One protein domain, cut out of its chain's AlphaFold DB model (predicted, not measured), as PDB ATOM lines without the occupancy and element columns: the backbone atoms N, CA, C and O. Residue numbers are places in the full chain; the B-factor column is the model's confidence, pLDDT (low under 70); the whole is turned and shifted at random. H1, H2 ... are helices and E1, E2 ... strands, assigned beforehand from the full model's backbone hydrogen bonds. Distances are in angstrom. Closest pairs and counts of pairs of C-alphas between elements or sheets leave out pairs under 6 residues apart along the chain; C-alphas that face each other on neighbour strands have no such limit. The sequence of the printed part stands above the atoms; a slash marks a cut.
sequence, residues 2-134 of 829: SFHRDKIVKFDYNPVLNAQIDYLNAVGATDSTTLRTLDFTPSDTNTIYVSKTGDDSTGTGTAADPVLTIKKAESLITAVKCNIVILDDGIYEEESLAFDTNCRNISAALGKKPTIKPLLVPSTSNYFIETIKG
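Overview. This is residues 2 to 134 of the 829 residues of an uncharacterized protein of Spirochaetae bacterium HGW-Spirochaetae-5 (UniProt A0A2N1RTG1). Little here is regular structure: a small sheet, E1 E2 E4, has H1 over one face, a two-strand sheet, E3 E5, starts near the ends of E2 and E4, and residues 19 to 24 of a long unnamed stretch stick out. The 133 printed residues hold E1 H1 E2 E3 E4 E5, with 28 in named elements, class mixed, both sheets parallel. It is compact, radius of gyration of the C-alphas 15.3 A, spans 44 by 37 by 28 A.

Along the chain. Find C-alpha 47 at (42.111, -0.397, 29.102), where E1, residues 47 to 50, 9.8 A, begins. E2 is residues 83 to 86, 10.2 A, and E4 is residues 105 to 108, 10.1 A; the sheet runs, strand beside strand, E1 E2 E4. H1 is residues 70 to 75, 8.8 A. E3 is residues 90 to 94, 12.3 A; E5, residues 114 to 118, 13.2 A, ends at (48.506, -21.094, 23.755).

Arrangement. Inner strand E2 is parallel to E1 at 27 degrees, N 48 and O 83 2.8 A apart, and to E4 at 18 degrees, N 84 and O 105 2.8 A apart. H1 is on this sheet, height 9.0 A, only just over E1 and E2 with 3 C-alphas on each; its closest C-alphas to E1 are Ala 73 and Ile 48, 6.0 A. Its O i to N i+4 pairs are within hydrogen-bond range. E1, H1, E2 form a strand-helix-strand unit, parallel neighbours joined through a helix, with a right-handed crossover. E3 and E5 are parallel at 27 degrees, N 92 and O 115 2.8 A apart.

Size, cuts and confidence. The farthest C-alphas, Gln 20 and Thr 58, are 45.8 A apart. The printed part has no cut; the E1 to H1 link is long. Residues 2 to 38 and 120 to 134 have pLDDT under 70.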
ATOM      1  N   SER A   2      34.197 -21.288  25.685       37.66
ATOM      2  CA  SER A   2      34.171 -22.748  25.822       37.66
ATOM      3  C   SER A   2      35.576 -23.304  25.616       37.66
ATOM      4  O   SER A   2      36.341 -22.801  24.792       37.66
ATOM      5  N   PHE A   3      35.936 -24.324  26.396       39.66
ATOM      6  CA  PHE A   3      37.196 -25.046  26.237       39.66
ATOM      7  C   PHE A   3      36.953 -26.217  25.284       39.66
ATOM      8  O   PHE A   3      36.143 -27.097  25.582       39.66
ATOM      9  N   HIS A   4      37.595 -26.205  24.118       38.84
ATOM     10  CA  HIS A   4      37.376 -27.224  23.092       38.84
ATOM     11  C   HIS A   4      38.332 -28.408  23.285       38.84
ATOM     12  O   HIS A   4      39.397 -28.290  23.895       38.84
ATOM     13  N   ARG A   5      37.945 -29.589  22.775       35.25
ATOM     14  CA  ARG A   5      38.759 -30.821  22.857       35.25
ATOM     15  C   ARG A   5      40.118 -30.694  22.155       35.25
ATOM     16  O   ARG A   5      41.028 -31.452  22.469       35.25
ATOM     17  N   ASP A   6      40.258 -29.721  21.260       41.31
ATOM     18  CA  ASP A   6      41.507 -29.341  20.591       41.31
ATOM     19  C   ASP A   6      42.449 -28.496  21.474       41.31
ATOM     20  O   ASP A   6      43.522 -28.105  21.022       41.31
ATOM     21  N   LYS A   7      42.090 -28.256  22.746       40.84
ATOM     22  CA  LYS A   7      42.838 -27.439  23.719       40.84
ATOM     23  C   LYS A   7      42.919 -25.954  23.344       40.84
ATOM     24  O   LYS A   7      43.812 -25.249  23.814       40.84
ATOM     25  N   ILE A   8      41.978 -25.472  22.533       40.34
ATOM     26  CA  ILE A   8      41.830 -24.060  22.178       40.34
ATOM     27  C   ILE A   8      40.675 -23.463  22.996       40.34
ATOM     28  O   ILE A   8      39.611 -24.072  23.148       40.34
ATOM     29  N   VAL A   9      40.877 -22.256  23.529       46.97
ATOM     30  CA  VAL A   9      39.795 -21.468  24.132       46.97
ATOM     31  C   VAL A   9      39.097 -20.715  23.009       46.97
ATOM     32  O   VAL A   9      39.681 -19.811  22.411       46.97
ATOM     33  N   LYS A  10      37.850 -21.090  22.713       51.19
ATOM     34  CA  LYS A  10      37.052 -20.436  21.672       51.19
ATOM     35  C   LYS A  10      35.930 -19.613  22.291       51.19
ATOM     36  O   LYS A  10      35.386 -19.913  23.362       51.19
ATOM     37  N   PHE A  11      35.580 -18.537  21.605       45.84
ATOM     38  CA  PHE A  11      34.429 -17.708  21.931       45.84
ATOM     39  C   PHE A  11      33.320 -18.014  20.927       45.84
ATOM     40  O   PHE A  11      32.981 -17.161  20.120       45.84
ATOM     41  N   ASP A  12      32.769 -19.226  20.952       49.22
ATOM     42  CA  ASP A  12      31.799 -19.639  19.935       49.22
ATOM     43  C   ASP A  12      30.374 -19.158  20.246       49.22
ATOM     44  O   ASP A  12      29.917 -19.169  21.395       49.22
ATOM     45  N   TYR A  13      29.654 -18.765  19.194       42.19
ATOM     46  CA  TYR A  13      28.201 -18.621  19.194       42.19
ATOM     47  C   TYR A  13      27.578 -19.895  18.626       42.19
ATOM     48  O   TYR A  13      27.798 -20.223  17.462       42.19
ATOM     49  N   ASN A  14      26.792 -20.604  19.440       48.91
ATOM     50  CA  ASN A  14      26.003 -21.755  19.007       48.91
ATOM     51  C   ASN A  14      24.501 -21.419  19.129       48.91
ATOM     52  O   ASN A  14      24.014 -21.263  20.252       48.91
ATOM     53  N   PRO A  15      23.756 -21.311  18.015       40.88
ATOM     54  CA  PRO A  15      22.350 -20.909  18.043       40.88
ATOM     55  C   PRO A  15      21.401 -21.987  18.601       40.88
ATOM     56  O   PRO A  15      20.279 -21.659  18.972       40.88
ATOM     57  N   VAL A  16      21.832 -23.251  18.697       42.62
ATOM     58  CA  VAL A  16      20.991 -24.376  19.149       42.62
ATOM     59  C   VAL A  16      21.148 -24.641  20.652       42.62
ATOM     60  O   VAL A  16      20.171 -24.968  21.321       42.62
ATOM     61  N   LEU A  17      22.350 -24.463  21.214       40.59
ATOM     62  CA  LEU A  17      22.621 -24.703  22.644       40.59
ATOM     63  C   LEU A  17      22.307 -23.501  23.554       40.59
ATOM     64  O   LEU A  17      22.066 -23.686  24.742       40.59
ATOM     65  N   ASN A  18      22.263 -22.280  23.013       42.41
ATOM     66  CA  ASN A  18      22.140 -21.042  23.798       42.41
ATOM     67  C   ASN A  18      20.698 -20.491  23.903       42.41
ATOM     68  O   ASN A  18      20.516 -19.347  24.311       42.41
ATOM     69  N   ALA A  19      19.671 -21.272  23.545       33.69
ATOM     70  CA  ALA A  19      18.264 -20.847  23.598       33.69
ATOM     71  C   ALA A  19      17.581 -21.051  24.973       33.69
ATOM     72  O   ALA A  19      16.437 -20.637  25.154       33.69
ATOM     73  N   GLN A  20      18.260 -21.657  25.953       36.09
ATOM     74  CA  GLN A  20      17.750 -21.793  27.322       36.09
ATOM     75  C   GLN A  20      18.858 -21.586  28.359       36.09
ATOM     76  O   GLN A  20      19.442 -22.552  28.836       36.09
ATOM     77  N   ILE A  21      19.126 -20.332  28.737       30.12
ATOM     78  CA  ILE A  21      19.767 -19.997  30.018       30.12
ATOM     79  C   ILE A  21      19.106 -18.722  30.559       30.12
ATOM     80  O   ILE A  21      19.012 -17.718  29.853       30.12
ATOM     81  N   ASP A  22      18.641 -18.784  31.808       32.56
ATOM     82  CA  ASP A  22      18.135 -17.642  32.570       32.56
ATOM     83  C   ASP A  22      19.189 -16.528  32.687       32.56
ATOM     84  O   ASP A  22      20.374 -16.780  32.895       32.56
ATOM     85  N   TYR A  23      18.728 -15.285  32.554       31.42
ATOM     86  CA  TYR A  23      19.490 -14.034  32.500       31.42
ATOM     87  C   TYR A  23      20.670 -13.916  33.488       31.42
ATOM     88  O   TYR A  23      20.548 -13.324  34.560       31.42
ATOM     89  N   LEU A  24      21.859 -14.351  33.066       31.34
ATOM     90  CA  LEU A  24      23.139 -13.914  33.627       31.34
ATOM     91  C   LEU A  24      24.166 -13.732  32.497       31.34
ATOM     92  O   LEU A  24      24.773 -14.682  32.018       31.34
ATOM     93  N   ASN A  25      24.304 -12.471  32.074       36.88
ATOM     94  CA  ASN A  25      25.364 -11.858  31.260       36.88
ATOM     95  C   ASN A  25      25.931 -12.685  30.089       36.88
ATOM     96  O   ASN A  25      26.924 -13.404  30.207       36.88
ATOM     97  N   ALA A  26      25.354 -12.465  28.906       36.97
ATOM     98  CA  ALA A  26      25.869 -12.940  27.628       36.97
ATOM     99  C   ALA A  26      27.199 -12.244  27.258       36.97
ATOM    100  O   ALA A  26      27.209 -11.167  26.671       36.97
ATOM    101  N   VAL A  27      28.336 -12.879  27.560       42.94
ATOM    102  CA  VAL A  27      29.658 -12.468  27.047       42.94
ATOM    103  C   VAL A  27      30.205 -13.574  26.131       42.94
ATOM    104  O   VAL A  27      30.908 -14.493  26.552       42.94
ATOM    105  N   GLY A  28      29.831 -13.511  24.849       49.97
ATOM    106  CA  GLY A  28      30.289 -14.396  23.764       49.97
ATOM    107  C   GLY A  28      30.445 -13.630  22.442       49.97
ATOM    108  O   GLY A  28      30.049 -12.465  22.362       49.97
ATOM    109  N   ALA A  29      31.079 -14.219  21.415       44.75
ATOM    110  CA  ALA A  29      31.100 -13.656  20.056       44.75
ATOM    111  C   ALA A  29      29.670 -13.469  19.558       44.75
ATOM    112  O   ALA A  29      28.894 -14.409  19.537       44.75
ATOM    113  N   THR A  30      29.288 -12.245  19.223       48.66
ATOM    114  CA  THR A  30      28.020 -11.976  18.551       48.66
ATOM    115  C   THR A  30      28.260 -10.870  17.546       48.66
ATOM    116  O   THR A  30      28.978  -9.908  17.829       48.66
ATOM    117  N   ASP A  31      27.657 -11.038  16.377       46.00
ATOM    118  CA  ASP A  31      27.689 -10.062  15.289       46.00
ATOM    119  C   ASP A  31      26.675  -8.929  15.546       46.00
ATOM    120  O   ASP A  31      26.642  -7.933  14.828       46.00
ATOM    121  N   SER A  32      25.865  -9.060  16.607       49.22
ATOM    122  CA  SER A  32      24.874  -8.080  17.042       49.22
ATOM    123  C   SER A  32      25.426  -7.171  18.141       49.22
ATOM    124  O   SER A  32      25.745  -7.602  19.252       49.22
ATOM    125  N   THR A  33      25.479  -5.872  17.852       44.94
ATOM    126  CA  THR A  33      25.942  -4.824  18.776       44.94
ATOM    127  C   THR A  33      24.999  -4.596  19.964       44.94
ATOM    128  O   THR A  33      25.435  -4.097  20.997       44.94
ATOM    129  N   THR A  34      23.728  -4.996  19.862       51.97
ATOM    130  CA  THR A  34      22.709  -4.804  20.910       51.97
ATOM    131  C   THR A  34      22.777  -5.822  22.050       51.97
ATOM    132  O   THR A  34      22.137  -5.614  23.075       51.97
ATOM    133  N   LEU A  35      23.538  -6.911  21.895       48.50
ATOM    134  CA  LEU A  35      23.624  -7.996  22.885       48.50
ATOM    135  C   LEU A  35      24.939  -8.006  23.686       48.50
ATOM    136  O   LEU A  35      25.081  -8.800  24.611       48.50
ATOM    137  N   ARG A  36      25.895  -7.123  23.357       54.78
ATOM    138  CA  ARG A  36      27.174  -6.957  24.067       54.78
ATOM    139  C   ARG A  36      27.192  -5.638  24.828       54.78
ATOM    140  O   ARG A  36      27.661  -4.626  24.318       54.78
ATOM    141  N   THR A  37      26.743  -5.651  26.075       57.09
ATOM    142  CA  THR A  37      27.111  -4.601  27.029       57.09
ATOM    143  C   THR A  37      28.332  -5.077  27.802       57.09
ATOM    144  O   THR A  37      28.210  -5.950  28.661       57.09
ATOM    145  N   LEU A  38      29.512  -4.530  27.488       66.38
ATOM    146  CA  LEU A  38      30.615  -4.560  28.448       66.38
ATOM    147  C   LEU A  38      30.132  -3.827  29.704       66.38
ATOM    148  O   LEU A  38      29.475  -2.790  29.609       66.38
ATOM    149  N   ASP A  39      30.450  -4.355  30.879       74.12
ATOM    150  CA  ASP A  39      30.161  -3.699  32.158       74.12
ATOM    151  C   ASP A  39      31.063  -2.473  32.409       74.12
ATOM    152  O   ASP A  39      30.927  -1.786  33.421       74.12
ATOM    153  N   PHE A  40      31.953  -2.162  31.460       83.44
ATOM    154  CA  PHE A  40      32.786  -0.969  31.417       83.44
ATOM    155  C   PHE A  40      32.809  -0.354  30.010       83.44
ATOM    156  O   PHE A  40      32.606  -1.029  29.004       83.44
ATOM    157  N   THR A  41      33.113   0.941  29.929       90.88
ATOM    158  CA  THR A  41      33.434   1.610  28.661       90.88
ATOM    159  C   THR A  41      34.954   1.609  28.472       90.88
ATOM    160  O   THR A  41      35.651   2.201  29.307       90.88
ATOM    161  N   PRO A  42      35.493   0.954  27.424       93.62
ATOM    162  CA  PRO A  42      36.924   0.989  27.142       93.62
ATOM    163  C   PRO A  42      37.426   2.415  26.889       93.62
ATOM    164  O   PRO A  42      36.804   3.191  26.165       93.62
ATOM    165  N   SER A  43      38.559   2.769  27.491       96.56
ATOM    166  CA  SER A  43      39.279   4.028  27.276       96.56
ATOM    167  C   SER A  43      40.767   3.833  27.574       96.56
ATOM    168  O   SER A  43      41.136   2.935  28.329       96.56
ATOM    169  N   ASP A  44      41.627   4.721  27.074       97.25
ATOM    170  CA  ASP A  44      43.073   4.672  27.359       97.25
ATOM    171  C   ASP A  44      43.418   4.793  28.852       97.25
ATOM    172  O   ASP A  44      44.538   4.486  29.265       97.25
ATOM    173  N   THR A  45      42.458   5.232  29.675       96.88
ATOM    174  CA  THR A  45      42.621   5.367  31.127       96.88
ATOM    175  C   THR A  45      42.412   4.059  31.883       96.88
ATOM    176  O   THR A  45      43.010   3.887  32.940       96.88
ATOM    177  N   ASN A  46      41.602   3.132  31.359       96.38
ATOM    178  CA  ASN A  46      41.200   1.906  32.061       96.38
ATOM    179  C   ASN A  46      41.471   0.611  31.276       96.38
ATOM    180  O   ASN A  46      41.218  -0.476  31.799       96.38
ATOM    181  N   THR A  47      41.959   0.719  30.039       97.44
ATOM    182  CA  THR A  47      42.111  -0.397  29.102       97.44
ATOM    183  C   THR A  47      43.494  -0.383  28.456       97.44
ATOM    184  O   THR A  47      44.022   0.681  28.136       97.44
ATOM    185  N   ILE A  48      44.062  -1.573  28.272       98.31
ATOM    186  CA  ILE A  48      45.221  -1.851  27.432       98.31
ATOM    187  C   ILE A  48      44.730  -2.458  26.117       98.31
ATOM    188  O   ILE A  48      43.993  -3.446  26.124       98.31
ATOM    189  N   TYR A  49      45.122  -1.875  24.989       98.12
ATOM    190  CA  TYR A  49      44.689  -2.329  23.670       98.12
ATOM    191  C   TYR A  49      45.740  -3.204  22.986       98.12
ATOM    192  O   TYR A  49      46.931  -2.892  23.018       98.12
ATOM    193  N   VAL A  50      45.275  -4.283  22.353       98.12
ATOM    194  CA  VAL A  50      46.088  -5.269  21.623       98.12
ATOM    195  C   VAL A  50      45.647  -5.309  20.161       98.12
ATOM    196  O   VAL A  50      44.447  -5.293  19.881       98.12
ATOM    197  N   SER A  51      46.594  -5.369  19.226       97.75
ATOM    198  CA  SER A  51      46.326  -5.502  17.789       97.75
ATOM    199  C   SER A  51      47.491  -6.183  17.071       97.75
ATOM    200  O   SER A  51      48.647  -5.956  17.411       97.75
ATOM    201  N   LYS A  52      47.218  -6.939  16.003       96.75
ATOM    202  CA  LYS A  52      48.214  -7.513  15.087       96.75
ATOM    203  C   LYS A  52      49.055  -6.480  14.346       96.75
ATOM    204  O   LYS A  52      50.110  -6.835  13.829       96.75
ATOM    205  N   THR A  53      48.612  -5.227  14.290       96.62
ATOM    206  CA  THR A  53      49.406  -4.107  13.768       96.62
ATOM    207  C   THR A  53      50.071  -3.280  14.875       96.62
ATOM    208  O   THR A  53      50.640  -2.236  14.574       96.62
ATOM    209  N   GLY A  54      49.964  -3.704  16.139       97.44
ATOM    210  CA  GLY A  54      50.631  -3.074  17.277       97.44
ATOM    211  C   GLY A  54      52.129  -3.381  17.350       97.44
ATOM    212  O   GLY A  54      52.685  -4.068  16.494       97.44
ATOM    213  N   ASP A  55      52.786  -2.886  18.401       97.31
ATOM    214  CA  ASP A  55      54.226  -3.074  18.629       97.31
ATOM    215  C   ASP A  55      54.517  -3.317  20.122       97.31
ATOM    216  O   ASP A  55      54.183  -2.499  20.973       97.31
ATOM    217  N   ASP A  56      55.168  -4.429  20.469       97.69
ATOM    218  CA  ASP A  56      55.522  -4.734  21.866       97.69
ATOM    219  C   ASP A  56      56.737  -3.959  22.393       97.69
ATOM    220  O   ASP A  56      56.965  -3.888  23.608       97.69
ATOM    221  N   SER A  57      57.532  -3.383  21.492       96.31
ATOM    222  CA  SER A  57      58.709  -2.580  21.823       96.31
ATOM    223  C   SER A  57      58.330  -1.129  22.091       96.31
ATOM    224  O   SER A  57      58.830  -0.541  23.051       96.31
ATOM    225  N   THR A  58      57.453  -0.557  21.260       96.12
ATOM    226  CA  THR A  58      57.104   0.874  21.309       96.12
ATOM    227  C   THR A  58      55.653   1.161  21.696       96.12
ATOM    228  O   THR A  58      55.363   2.264  22.160       96.12
ATOM    229  N   GLY A  59      54.751   0.182  21.578       96.38
ATOM    230  CA  GLY A  59      53.340   0.328  21.919       96.38
ATOM    231  C   GLY A  59      53.134   0.607  23.405       96.38
ATOM    232  O   GLY A  59      53.695  -0.053  24.286       96.38
ATOM    233  N   THR A  60      52.302   1.605  23.686       96.88
ATOM    234  CA  THR A  60      51.987   2.049  25.053       96.88
ATOM    235  C   THR A  60      50.714   1.406  25.602       96.88
ATOM    236  O   THR A  60      50.340   1.645  26.755       96.88
ATOM    237  N   GLY A  61      50.033   0.595  24.784       96.81
ATOM    238  CA  GLY A  61      48.771  -0.044  25.136       96.81
ATOM    239  C   GLY A  61      47.574   0.903  25.068       96.81
ATOM    240  O   GLY A  61      46.536   0.600  25.647       96.81
ATOM    241  N   THR A  62      47.708   2.056  24.410       98.00
ATOM    242  CA  THR A  62      46.582   2.953  24.103       98.00
ATOM    243  C   THR A  62      45.892   2.514  22.813       98.00
ATOM    244  O   THR A  62      46.438   1.715  22.057       98.00
ATOM    245  N   ALA A  63      44.687   3.013  22.543       96.94
ATOM    246  CA  ALA A  63      43.956   2.676  21.325       96.94
ATOM    247  C   ALA A  63      44.684   3.158  20.057       96.94
ATOM    248  O   ALA A  63      44.566   2.522  19.013       96.94
ATOM    249  N   ALA A  64      45.428   4.268  20.152       97.19
ATOM    250  CA  ALA A  64      46.239   4.801  19.059       97.19
ATOM    251  C   ALA A  64      47.562   4.036  18.875       97.19
ATOM    252  O   ALA A  64      47.962   3.812  17.737       97.19
ATOM    253  N   ASP A  65      48.179   3.585  19.977       97.62
ATOM    254  CA  ASP A  65      49.446   2.840  19.984       97.62
ATOM    255  C   ASP A  65      49.288   1.482  20.710       97.62
ATOM    256  O   ASP A  65      49.792   1.311  21.838       97.62
ATOM    257  N   PRO A  66      48.562   0.510  20.114       98.31
ATOM    258  CA  PRO A  66      48.312  -0.786  20.733       98.31
ATOM    259  C   PRO A  66      49.587  -1.634  20.803       98.31
ATOM    260  O   PRO A  66      50.512  -1.483  20.002       98.31
ATOM    261  N   VAL A  67      49.625  -2.568  21.751       98.38
ATOM    262  CA  VAL A  67      50.690  -3.583  21.808       98.38
ATOM    263  C   VAL A  67      50.377  -4.754  20.875       98.38
ATOM    264  O   VAL A  67      49.222  -4.957  20.492       98.38
ATOM    265  N   LEU A  68      51.402  -5.512  20.484       97.44
ATOM    266  CA  LEU A  68      51.283  -6.606  19.519       97.44
ATOM    267  C   LEU A  68      50.757  -7.899  20.160       97.44
ATOM    268  O   LEU A  68      49.982  -8.624  19.534       97.44
ATOM    269  N   THR A  69      51.168  -8.193  21.397       96.50
ATOM    270  CA  THR A  69      50.812  -9.428  22.114       96.50
ATOM    271  C   THR A  69      49.993  -9.169  23.375       96.50
ATOM    272  O   THR A  69      50.091  -8.129  24.036       96.50
ATOM    273  N   ILE A  70      49.189 -10.162  23.754       95.88
ATOM    274  CA  ILE A  70      48.454 -10.164  25.023       95.88
ATOM    275  C   ILE A  70      49.443 -10.272  26.187       95.88
ATOM    276  O   ILE A  70      49.237  -9.631  27.218       95.88
ATOM    277  N   LYS A  71      50.556 -10.996  26.020       94.69
ATOM    278  CA  LYS A  71      51.613 -11.063  27.031       94.69
ATOM    279  C   LYS A  71      52.233  -9.699  27.324       94.69
ATOM    280  O   LYS A  71      52.478  -9.364  28.485       94.69
ATOM    281  N   LYS A  72      52.450  -8.867  26.301       96.56
ATOM    282  CA  LYS A  72      52.873  -7.486  26.533       96.56
ATOM    283  C   LYS A  72      51.789  -6.691  27.249       96.56
ATOM    284  O   LYS A  72      52.115  -5.957  28.182       96.56
ATOM    285  N   ALA A  73      50.522  -6.856  26.870       96.56
ATOM    286  CA  ALA A  73      49.419  -6.168  27.534       96.56
ATOM    287  C   ALA A  73      49.322  -6.511  29.026       96.56
ATOM    288  O   ALA A  73      49.161  -5.600  29.833       96.56
ATOM    289  N   GLU A  74      49.506  -7.785  29.393       94.75
ATOM    290  CA  GLU A  74      49.599  -8.266  30.781       94.75
ATOM    291  C   GLU A  74      50.640  -7.468  31.583       94.75
ATOM    292  O   GLU A  74      50.346  -7.004  32.681       94.75
ATOM    293  N   SER A  75      51.822  -7.217  31.007       95.00
ATOM    294  CA  SER A  75      52.888  -6.453  31.677       95.00
ATOM    295  C   SER A  75      52.574  -4.964  31.892       95.00
ATOM    296  O   SER A  75      53.235  -4.309  32.698       95.00
ATOM    297  N   LEU A  76      51.587  -4.421  31.169       95.75
ATOM    298  CA  LEU A  76      51.156  -3.022  31.258       95.75
ATOM    299  C   LEU A  76      49.929  -2.830  32.161       95.75
ATOM    300  O   LEU A  76      49.487  -1.692  32.364       95.75
ATOM    301  N   ILE A  77      49.367  -3.916  32.696       95.88
ATOM    302  CA  ILE A  77      48.222  -3.853  33.602       95.88
ATOM    303  C   ILE A  77      48.607  -3.101  34.877       95.88
ATOM    304  O   ILE A  77      49.664  -3.292  35.471       95.88
ATOM    305  N   THR A  78      47.700  -2.237  35.324       95.50
ATOM    306  CA  THR A  78      47.792  -1.545  36.615       95.50
ATOM    307  C   THR A  78      46.437  -1.589  37.313       95.50
ATOM    308  O   THR A  78      45.424  -1.926  36.702       95.50
ATOM    309  N   ALA A  79      46.374  -1.170  38.579       91.75
ATOM    310  CA  ALA A  79      45.108  -1.072  39.314       91.75
ATOM    311  C   ALA A  79      44.057  -0.170  38.623       91.75
ATOM    312  O   ALA A  79      42.862  -0.308  38.885       91.75
ATOM    313  N   VAL A  80      44.496   0.747  37.748       93.06
ATOM    314  CA  VAL A  80      43.624   1.634  36.961       93.06
ATOM    315  C   VAL A  80      43.388   1.060  35.557       93.06
ATOM    316  O   VAL A  80      42.237   0.906  35.146       93.06
ATOM    317  N   LYS A  81      44.456   0.669  34.845       96.06
ATOM    318  CA  LYS A  81      44.387  -0.000  33.533       96.06
ATOM    319  C   LYS A  81      44.228  -1.508  33.707       96.06
ATOM    320  O   LYS A  81      45.184  -2.264  33.576       96.06
ATOM    321  N   CYS A  82      43.011  -1.910  34.047       94.06
ATOM    322  CA  CYS A  82      42.686  -3.261  34.499       94.06
ATOM    323  C   CYS A  82      41.978  -4.128  33.446       94.06
ATOM    324  O   CYS A  82      41.602  -5.259  33.742       94.06
ATOM    325  N   ASN A  83      41.765  -3.629  32.225       94.56
ATOM    326  CA  ASN A  83      41.085  -4.362  31.154       94.56
ATOM    327  C   ASN A  83      41.992  -4.504  29.930       94.56
ATOM    328  O   ASN A  83      42.759  -3.592  29.640       94.56
ATOM    329  N   ILE A  84      41.866  -5.600  29.184       96.25
ATOM    330  CA  ILE A  84      42.506  -5.798  27.879       96.25
ATOM    331  C   ILE A  84      41.426  -5.860  26.792       96.25
ATOM    332  O   ILE A  84      40.445  -6.602  26.924       96.25
ATOM    333  N   VAL A  85      41.602  -5.099  25.708       95.75
ATOM    334  CA  VAL A  85      40.720  -5.117  24.529       95.75
ATOM    335  C   VAL A  85      41.521  -5.409  23.264       95.75
ATOM    336  O   VAL A  85      42.467  -4.695  22.945       95.75
ATOM    337  N   ILE A  86      41.116  -6.434  22.514       96.81
ATOM    338  CA  ILE A  86      41.745  -6.820  21.244       96.81
ATOM    339  C   ILE A  86      40.996  -6.155  20.080       96.81
ATOM    340  O   ILE A  86      39.796  -6.374  19.914       96.81
ATOM    341  N   LEU A  87      41.688  -5.322  19.299       96.50
ATOM    342  CA  LEU A  87      41.103  -4.401  18.313       96.50
ATOM    343  C   LEU A  87      40.828  -5.012  16.931       96.50
ATOM    344  O   LEU A  87      40.168  -4.375  16.107       96.50
ATOM    345  N   ASP A  88      41.298  -6.225  16.661       95.94
ATOM    346  CA  ASP A  88      41.186  -6.864  15.352       95.94
ATOM    347  C   ASP A  88      40.853  -8.361  15.425       95.94
ATOM    348  O   ASP A  88      40.692  -8.957  16.494       95.94
ATOM    349  N   ASP A  89      40.668  -8.935  14.240       89.25
ATOM    350  CA  ASP A  89      40.483 -10.361  14.028       89.25
ATOM    351  C   ASP A  89      41.852 -11.021  13.832       89.25
ATOM    352  O   ASP A  89      42.736 -10.465  13.180       89.25
ATOM    353  N   GLY A  90      42.036 -12.231  14.357       85.56
ATOM    354  CA  GLY A  90      43.282 -12.968  14.165       85.56
ATOM    355  C   GLY A  90      43.566 -13.990  15.256       85.56
ATOM    356  O   GLY A  90      42.873 -14.049  16.270       85.56
ATOM    357  N   ILE A  91      44.602 -14.801  15.040       90.12
ATOM    358  CA  ILE A  91      45.080 -15.798  16.005       90.12
ATOM    359  C   ILE A  91      46.256 -15.212  16.787       90.12
ATOM    360  O   ILE A  91      47.309 -14.927  16.218       90.12
ATOM    361  N   TYR A  92      46.082 -15.033  18.090       90.75
ATOM    362  CA  TYR A  92      47.086 -14.580  19.044       90.75
ATOM    363  C   TYR A  92      47.747 -15.789  19.684       90.75
ATOM    364  O   TYR A  92      47.152 -16.458  20.527       90.75
ATOM    365  N   GLU A  93      48.951 -16.099  19.211       90.19
ATOM    366  CA  GLU A  93      49.777 -17.157  19.772       90.19
ATOM    367  C   GLU A  93      50.526 -16.607  20.985       90.19
ATOM    368  O   GLU A  93      51.389 -15.748  20.837       90.19
ATOM    369  N   GLU A  94      50.153 -17.058  22.179       89.25
ATOM    370  CA  GLU A  94      50.627 -16.477  23.437       89.25
ATOM    371  C   GLU A  94      51.349 -17.525  24.278       89.25
ATOM    372  O   GLU A  94      50.860 -18.644  24.455       89.25
ATOM    373  N   GLU A  95      52.504 -17.159  24.831       83.00
ATOM    374  CA  GLU A  95      53.157 -17.936  25.890       83.00
ATOM    375  C   GLU A  95      52.309 -17.910  27.179       83.00
ATOM    376  O   GLU A  95      51.236 -17.311  27.218       83.00
ATOM    377  N   SER A  96      52.760 -18.567  28.253       77.81
ATOM    378  CA  SER A  96      52.036 -18.620  29.533       77.81
ATOM    379  C   SER A  96      51.584 -17.225  30.005       77.81
ATOM    380  O   SER A  96      52.386 -16.418  30.489       77.81
ATOM    381  N   LEU A  97      50.283 -16.952  29.872       81.69
ATOM    382  CA  LEU A  97      49.636 -15.737  30.358       81.69
ATOM    383  C   LEU A  97      49.427 -15.862  31.871       81.69
ATOM    384  O   LEU A  97      48.832 -16.834  32.337       81.69
ATOM    385  N   ALA A  98      49.926 -14.896  32.636       80.62
ATOM    386  CA  ALA A  98      49.896 -14.895  34.096       80.62
ATOM    387  C   ALA A  98      49.217 -13.619  34.602       80.62
ATOM    388  O   ALA A  98      49.853 -12.681  35.074       80.62
ATOM    389  N   PHE A  99      47.893 -13.576  34.486       79.88
ATOM    390  CA  PHE A  99      47.125 -12.423  34.942       79.88
ATOM    391  C   PHE A  99      47.183 -12.292  36.465       79.88
ATOM    392  O   PHE A  99      46.817 -13.210  37.198       79.88
ATOM    393  N   ASP A 100      47.635 -11.135  36.940       78.81
ATOM    394  CA  ASP A 100      47.606 -10.797  38.356       78.81
ATOM    395  C   ASP A 100      46.193 -10.370  38.803       78.81
ATOM    396  O   ASP A 100      45.231 -10.332  38.031       78.81
ATOM    397  N   THR A 101      46.060  -9.999  40.079       76.62
ATOM    398  CA  THR A 101      44.783  -9.512  40.636       76.62
ATOM    399  C   THR A 101      44.276  -8.201  40.020       76.62
ATOM    400  O   THR A 101      43.120  -7.838  40.248       76.62
ATOM    401  N   ASN A 102      45.104  -7.484  39.254       85.69
ATOM    402  CA  ASN A 102      44.718  -6.234  38.614       85.69
ATOM    403  C   ASN A 102      44.041  -6.465  37.255       85.69
ATOM    404  O   ASN A 102      43.290  -5.594  36.823       85.69
ATOM    405  N   CYS A 103      44.231  -7.614  36.598       90.88
ATOM    406  CA  CYS A 103      43.494  -7.941  35.377       90.88
ATOM    407  C   CYS A 103      42.044  -8.324  35.699       90.88
ATOM    408  O   CYS A 103      41.769  -9.354  36.318       90.88
ATOM    409  N   ARG A 104      41.090  -7.500  35.268       88.50
ATOM    410  CA  ARG A 104      39.654  -7.738  35.456       88.50
ATOM    411  C   ARG A 104      39.013  -8.416  34.257       88.50
ATOM    412  O   ARG A 104      38.241  -9.348  34.454       88.50
ATOM    413  N   ASN A 105      39.324  -7.956  33.044       87.81
ATOM    414  CA  ASN A 105      38.645  -8.390  31.823       87.81
ATOM    415  C   ASN A 105      39.606  -8.519  30.637       87.81
ATOM    416  O   ASN A 105      40.501  -7.695  30.468       87.81
ATOM    417  N   ILE A 106      39.337  -9.493  29.764       92.62
ATOM    418  CA  ILE A 106      39.905  -9.589  28.412       92.62
ATOM    419  C   ILE A 106      38.733  -9.723  27.452       92.62
ATOM    420  O   ILE A 106      37.886 -10.601  27.619       92.62
ATOM    421  N   SER A 107      38.658  -8.838  26.464       90.38
ATOM    422  CA  SER A 107      37.519  -8.776  25.550       90.38
ATOM    423  C   SER A 107      37.943  -8.436  24.125       90.38
ATOM    424  O   SER A 107      39.005  -7.871  23.886       90.38
ATOM    425  N   ALA A 108      37.105  -8.806  23.163       87.88
ATOM    426  CA  ALA A 108      37.245  -8.359  21.786       87.88
ATOM    427  C   ALA A 108      36.568  -6.996  21.613       87.88
ATOM    428  O   ALA A 108      35.503  -6.759  22.193       87.88
ATOM    429  N   ALA A 109      37.139  -6.134  20.776       88.31
ATOM    430  CA  ALA A 109      36.479  -4.914  20.344       88.31
ATOM    431  C   ALA A 109      35.163  -5.225  19.607       88.31
ATOM    432  O   ALA A 109      34.895  -6.349  19.166       88.31
ATOM    433  N   LEU A 110      34.303  -4.212  19.496       80.00
ATOM    434  CA  LEU A 110      33.000  -4.360  18.859       80.00
ATOM    435  C   LEU A 110      33.165  -4.822  17.401       80.00
ATOM    436  O   LEU A 110      33.910  -4.219  16.634       80.00
ATOM    437  N   GLY A 111      32.474  -5.906  17.034       76.56
ATOM    438  CA  GLY A 111      32.554  -6.503  15.698       76.56
ATOM    439  C   GLY A 111      33.800  -7.357  15.429       76.56
ATOM    440  O   GLY A 111      33.993  -7.752  14.284       76.56
ATOM    441  N   LYS A 112      34.633  -7.643  16.443       86.88
ATOM    442  CA  LYS A 112      35.865  -8.442  16.305       86.88
ATOM    443  C   LYS A 112      35.765  -9.845  16.915       86.88
ATOM    444  O   LYS A 112      35.054 -10.060  17.905       86.88
ATOM    445  N   LYS A 113      36.505 -10.786  16.321       82.56
ATOM    446  CA  LYS A 113      36.547 -12.233  16.597       82.56
ATOM    447  C   LYS A 113      37.998 -12.754  16.729       82.56
ATOM    448  O   LYS A 113      38.415 -13.628  15.968       82.56
ATOM    449  N   PRO A 114      38.798 -12.248  17.685       85.81
ATOM    450  CA  PRO A 114      40.135 -12.772  17.936       85.81
ATOM    451  C   PRO A 114      40.079 -14.191  18.518       85.81
ATOM    452  O   PRO A 114      39.167 -14.546  19.266       85.81
ATOM    453  N   THR A 115      41.092 -14.994  18.207       83.69
ATOM    454  CA  THR A 115      41.321 -16.335  18.758       83.69
ATOM    455  C   THR A 115      42.616 -16.322  19.559       83.69
ATOM    456  O   THR A 115      43.636 -15.890  19.038       83.69
ATOM    457  N   ILE A 116      42.606 -16.812  20.800       86.38
ATOM    458  CA  ILE A 116      43.820 -16.933  21.621       86.38
ATOM    459  C   ILE A 116      44.267 -18.392  21.596       86.38
ATOM    460  O   ILE A 116      43.519 -19.289  21.987       86.38
ATOM    461  N   LYS A 117      45.488 -18.630  21.123       82.00
ATOM    462  CA  LYS A 117      46.089 -19.953  20.991       82.00
ATOM    463  C   LYS A 117      47.318 -20.038  21.904       82.00
ATOM    464  O   LYS A 117      48.287 -19.325  21.671       82.00
ATOM    465  N   PRO A 118      47.322 -20.905  22.923       77.81
ATOM    466  CA  PRO A 118      48.506 -21.094  23.755       77.81
ATOM    467  C   PRO A 118      49.688 -21.640  22.934       77.81
ATOM    468  O   PRO A 118      49.533 -22.621  22.202       77.81
ATOM    469  N   LEU A 119      50.870 -21.035  23.070       78.69
ATOM    470  CA  LEU A 119      52.129 -21.551  22.536       78.69
ATOM    471  C   LEU A 119      52.630 -22.694  23.423       78.69
ATOM    472  O   LEU A 119      52.827 -22.547  24.628       78.69
ATOM    473  N   LEU A 120      52.855 -23.854  22.806       60.44
ATOM    474  CA  LEU A 120      53.468 -25.009  23.457       60.44
ATOM    475  C   LEU A 120      54.974 -24.766  23.584       60.44
ATOM    476  O   LEU A 120      55.725 -25.061  22.655       60.44
ATOM    477  N   VAL A 121      55.425 -24.243  24.726       59.81
ATOM    478  CA  VAL A 121      56.861 -24.152  25.022       59.81
ATOM    479  C   VAL A 121      57.342 -25.529  25.514       59.81
ATOM    480  O   VAL A 121      56.891 -25.982  26.566       59.81
ATOM    481  N   PRO A 122      58.235 -26.241  24.795       47.09
ATOM    482  CA  PRO A 122      58.517 -27.659  25.062       47.09
ATOM    483  C   PRO A 122      59.312 -27.978  26.341       47.09
ATOM    484  O   PRO A 122      59.632 -29.145  26.557       47.09
ATOM    485  N   SER A 123      59.705 -26.997  27.160       46.91
ATOM    486  CA  SER A 123      60.812 -27.177  28.118       46.91
ATOM    487  C   SER A 123      60.505 -26.925  29.595       46.91
ATOM    488  O   SER A 123      61.398 -27.120  30.419       46.91
ATOM    489  N   THR A 124      59.280 -26.575  29.985       42.03
ATOM    490  CA  THR A 124      58.916 -26.498  31.409       42.03
ATOM    491  C   THR A 124      57.584 -27.186  31.660       42.03
ATOM    492  O   THR A 124      56.586 -26.942  30.991       42.03
ATOM    493  N   SER A 125      57.564 -28.086  32.638       40.28
ATOM    494  CA  SER A 125      56.423 -28.917  33.042       40.28
ATOM    495  C   SER A 125      55.245 -28.135  33.652       40.28
ATOM    496  O   SER A 125      54.467 -28.703  34.412       40.28
ATOM    497  N   ASN A 126      55.093 -26.849  33.332       37.72
ATOM    498  CA  ASN A 126      54.039 -25.980  33.841       37.72
ATOM    499  C   ASN A 126      52.963 -25.795  32.766       37.72
ATOM    500  O   ASN A 126      52.833 -24.739  32.152       37.72
ATOM    501  N   TYR A 127      52.178 -26.847  32.538       38.44
ATOM    502  CA  TYR A 127      50.894 -26.721  31.855       38.44
ATOM    503  C   TYR A 127      49.874 -26.155  32.832       38.44
ATOM    504  O   TYR A 127      49.212 -26.923  33.518       38.44
ATOM    505  N   PHE A 128      49.717 -24.835  32.872       41.31
ATOM    506  CA  PHE A 128      48.601 -24.232  33.583       41.31
ATOM    507  C   PHE A 128      48.131 -22.953  32.881       41.31
ATOM    508  O   PHE A 128      48.748 -21.900  32.992       41.31
ATOM    509  N   ILE A 129      46.965 -23.036  32.231       39.34
ATOM    510  CA  ILE A 129      45.931 -22.027  32.491       39.34
ATOM    511  C   ILE A 129      45.394 -22.402  33.877       39.34
ATOM    512  O   ILE A 129      44.386 -23.093  34.009       39.34
ATOM    513  N   GLU A 130      46.146 -22.064  34.920       40.12
ATOM    514  CA  GLU A 130      45.577 -22.010  36.257       40.12
ATOM    515  C   GLU A 130      44.711 -20.760  36.290       40.12
ATOM    516  O   GLU A 130      45.086 -19.701  35.787       40.12
ATOM    517  N   THR A 131      43.554 -20.888  36.928       37.16
ATOM    518  CA  THR A 131      42.574 -19.825  37.169       37.16
ATOM    519  C   THR A 131      41.510 -19.607  36.083       37.16
ATOM    520  O   THR A 131      41.210 -18.484  35.684       37.16
ATOM    521  N   ILE A 132      40.745 -20.660  35.767       39.09
ATOM    522  CA  ILE A 132      39.294 -20.486  35.960       39.09
ATOM    523  C   ILE A 132      39.107 -20.338  37.475       39.09
ATOM    524  O   ILE A 132      39.427 -21.253  38.234       39.09
ATOM    525  N   LYS A 133      38.671 -19.154  37.915       34.50
ATOM    526  CA  LYS A 133      38.325 -18.856  39.313       34.50
ATOM    527  C   LYS A 133      37.526 -20.011  39.932       34.50
ATOM    528  O   LYS A 133      36.438 -20.325  39.456       34.50
ATOM    529  N   GLY A 134      38.066 -20.597  41.002       39.69
ATOM    530  CA  GLY A 134      37.390 -21.591  41.844       39.69
ATOM    531  C   GLY A 134      38.315 -22.664  42.428       39.69
ATOM    532  O   GLY A 134      38.044 -23.171  43.510       39.69
TER     533      GLY A 134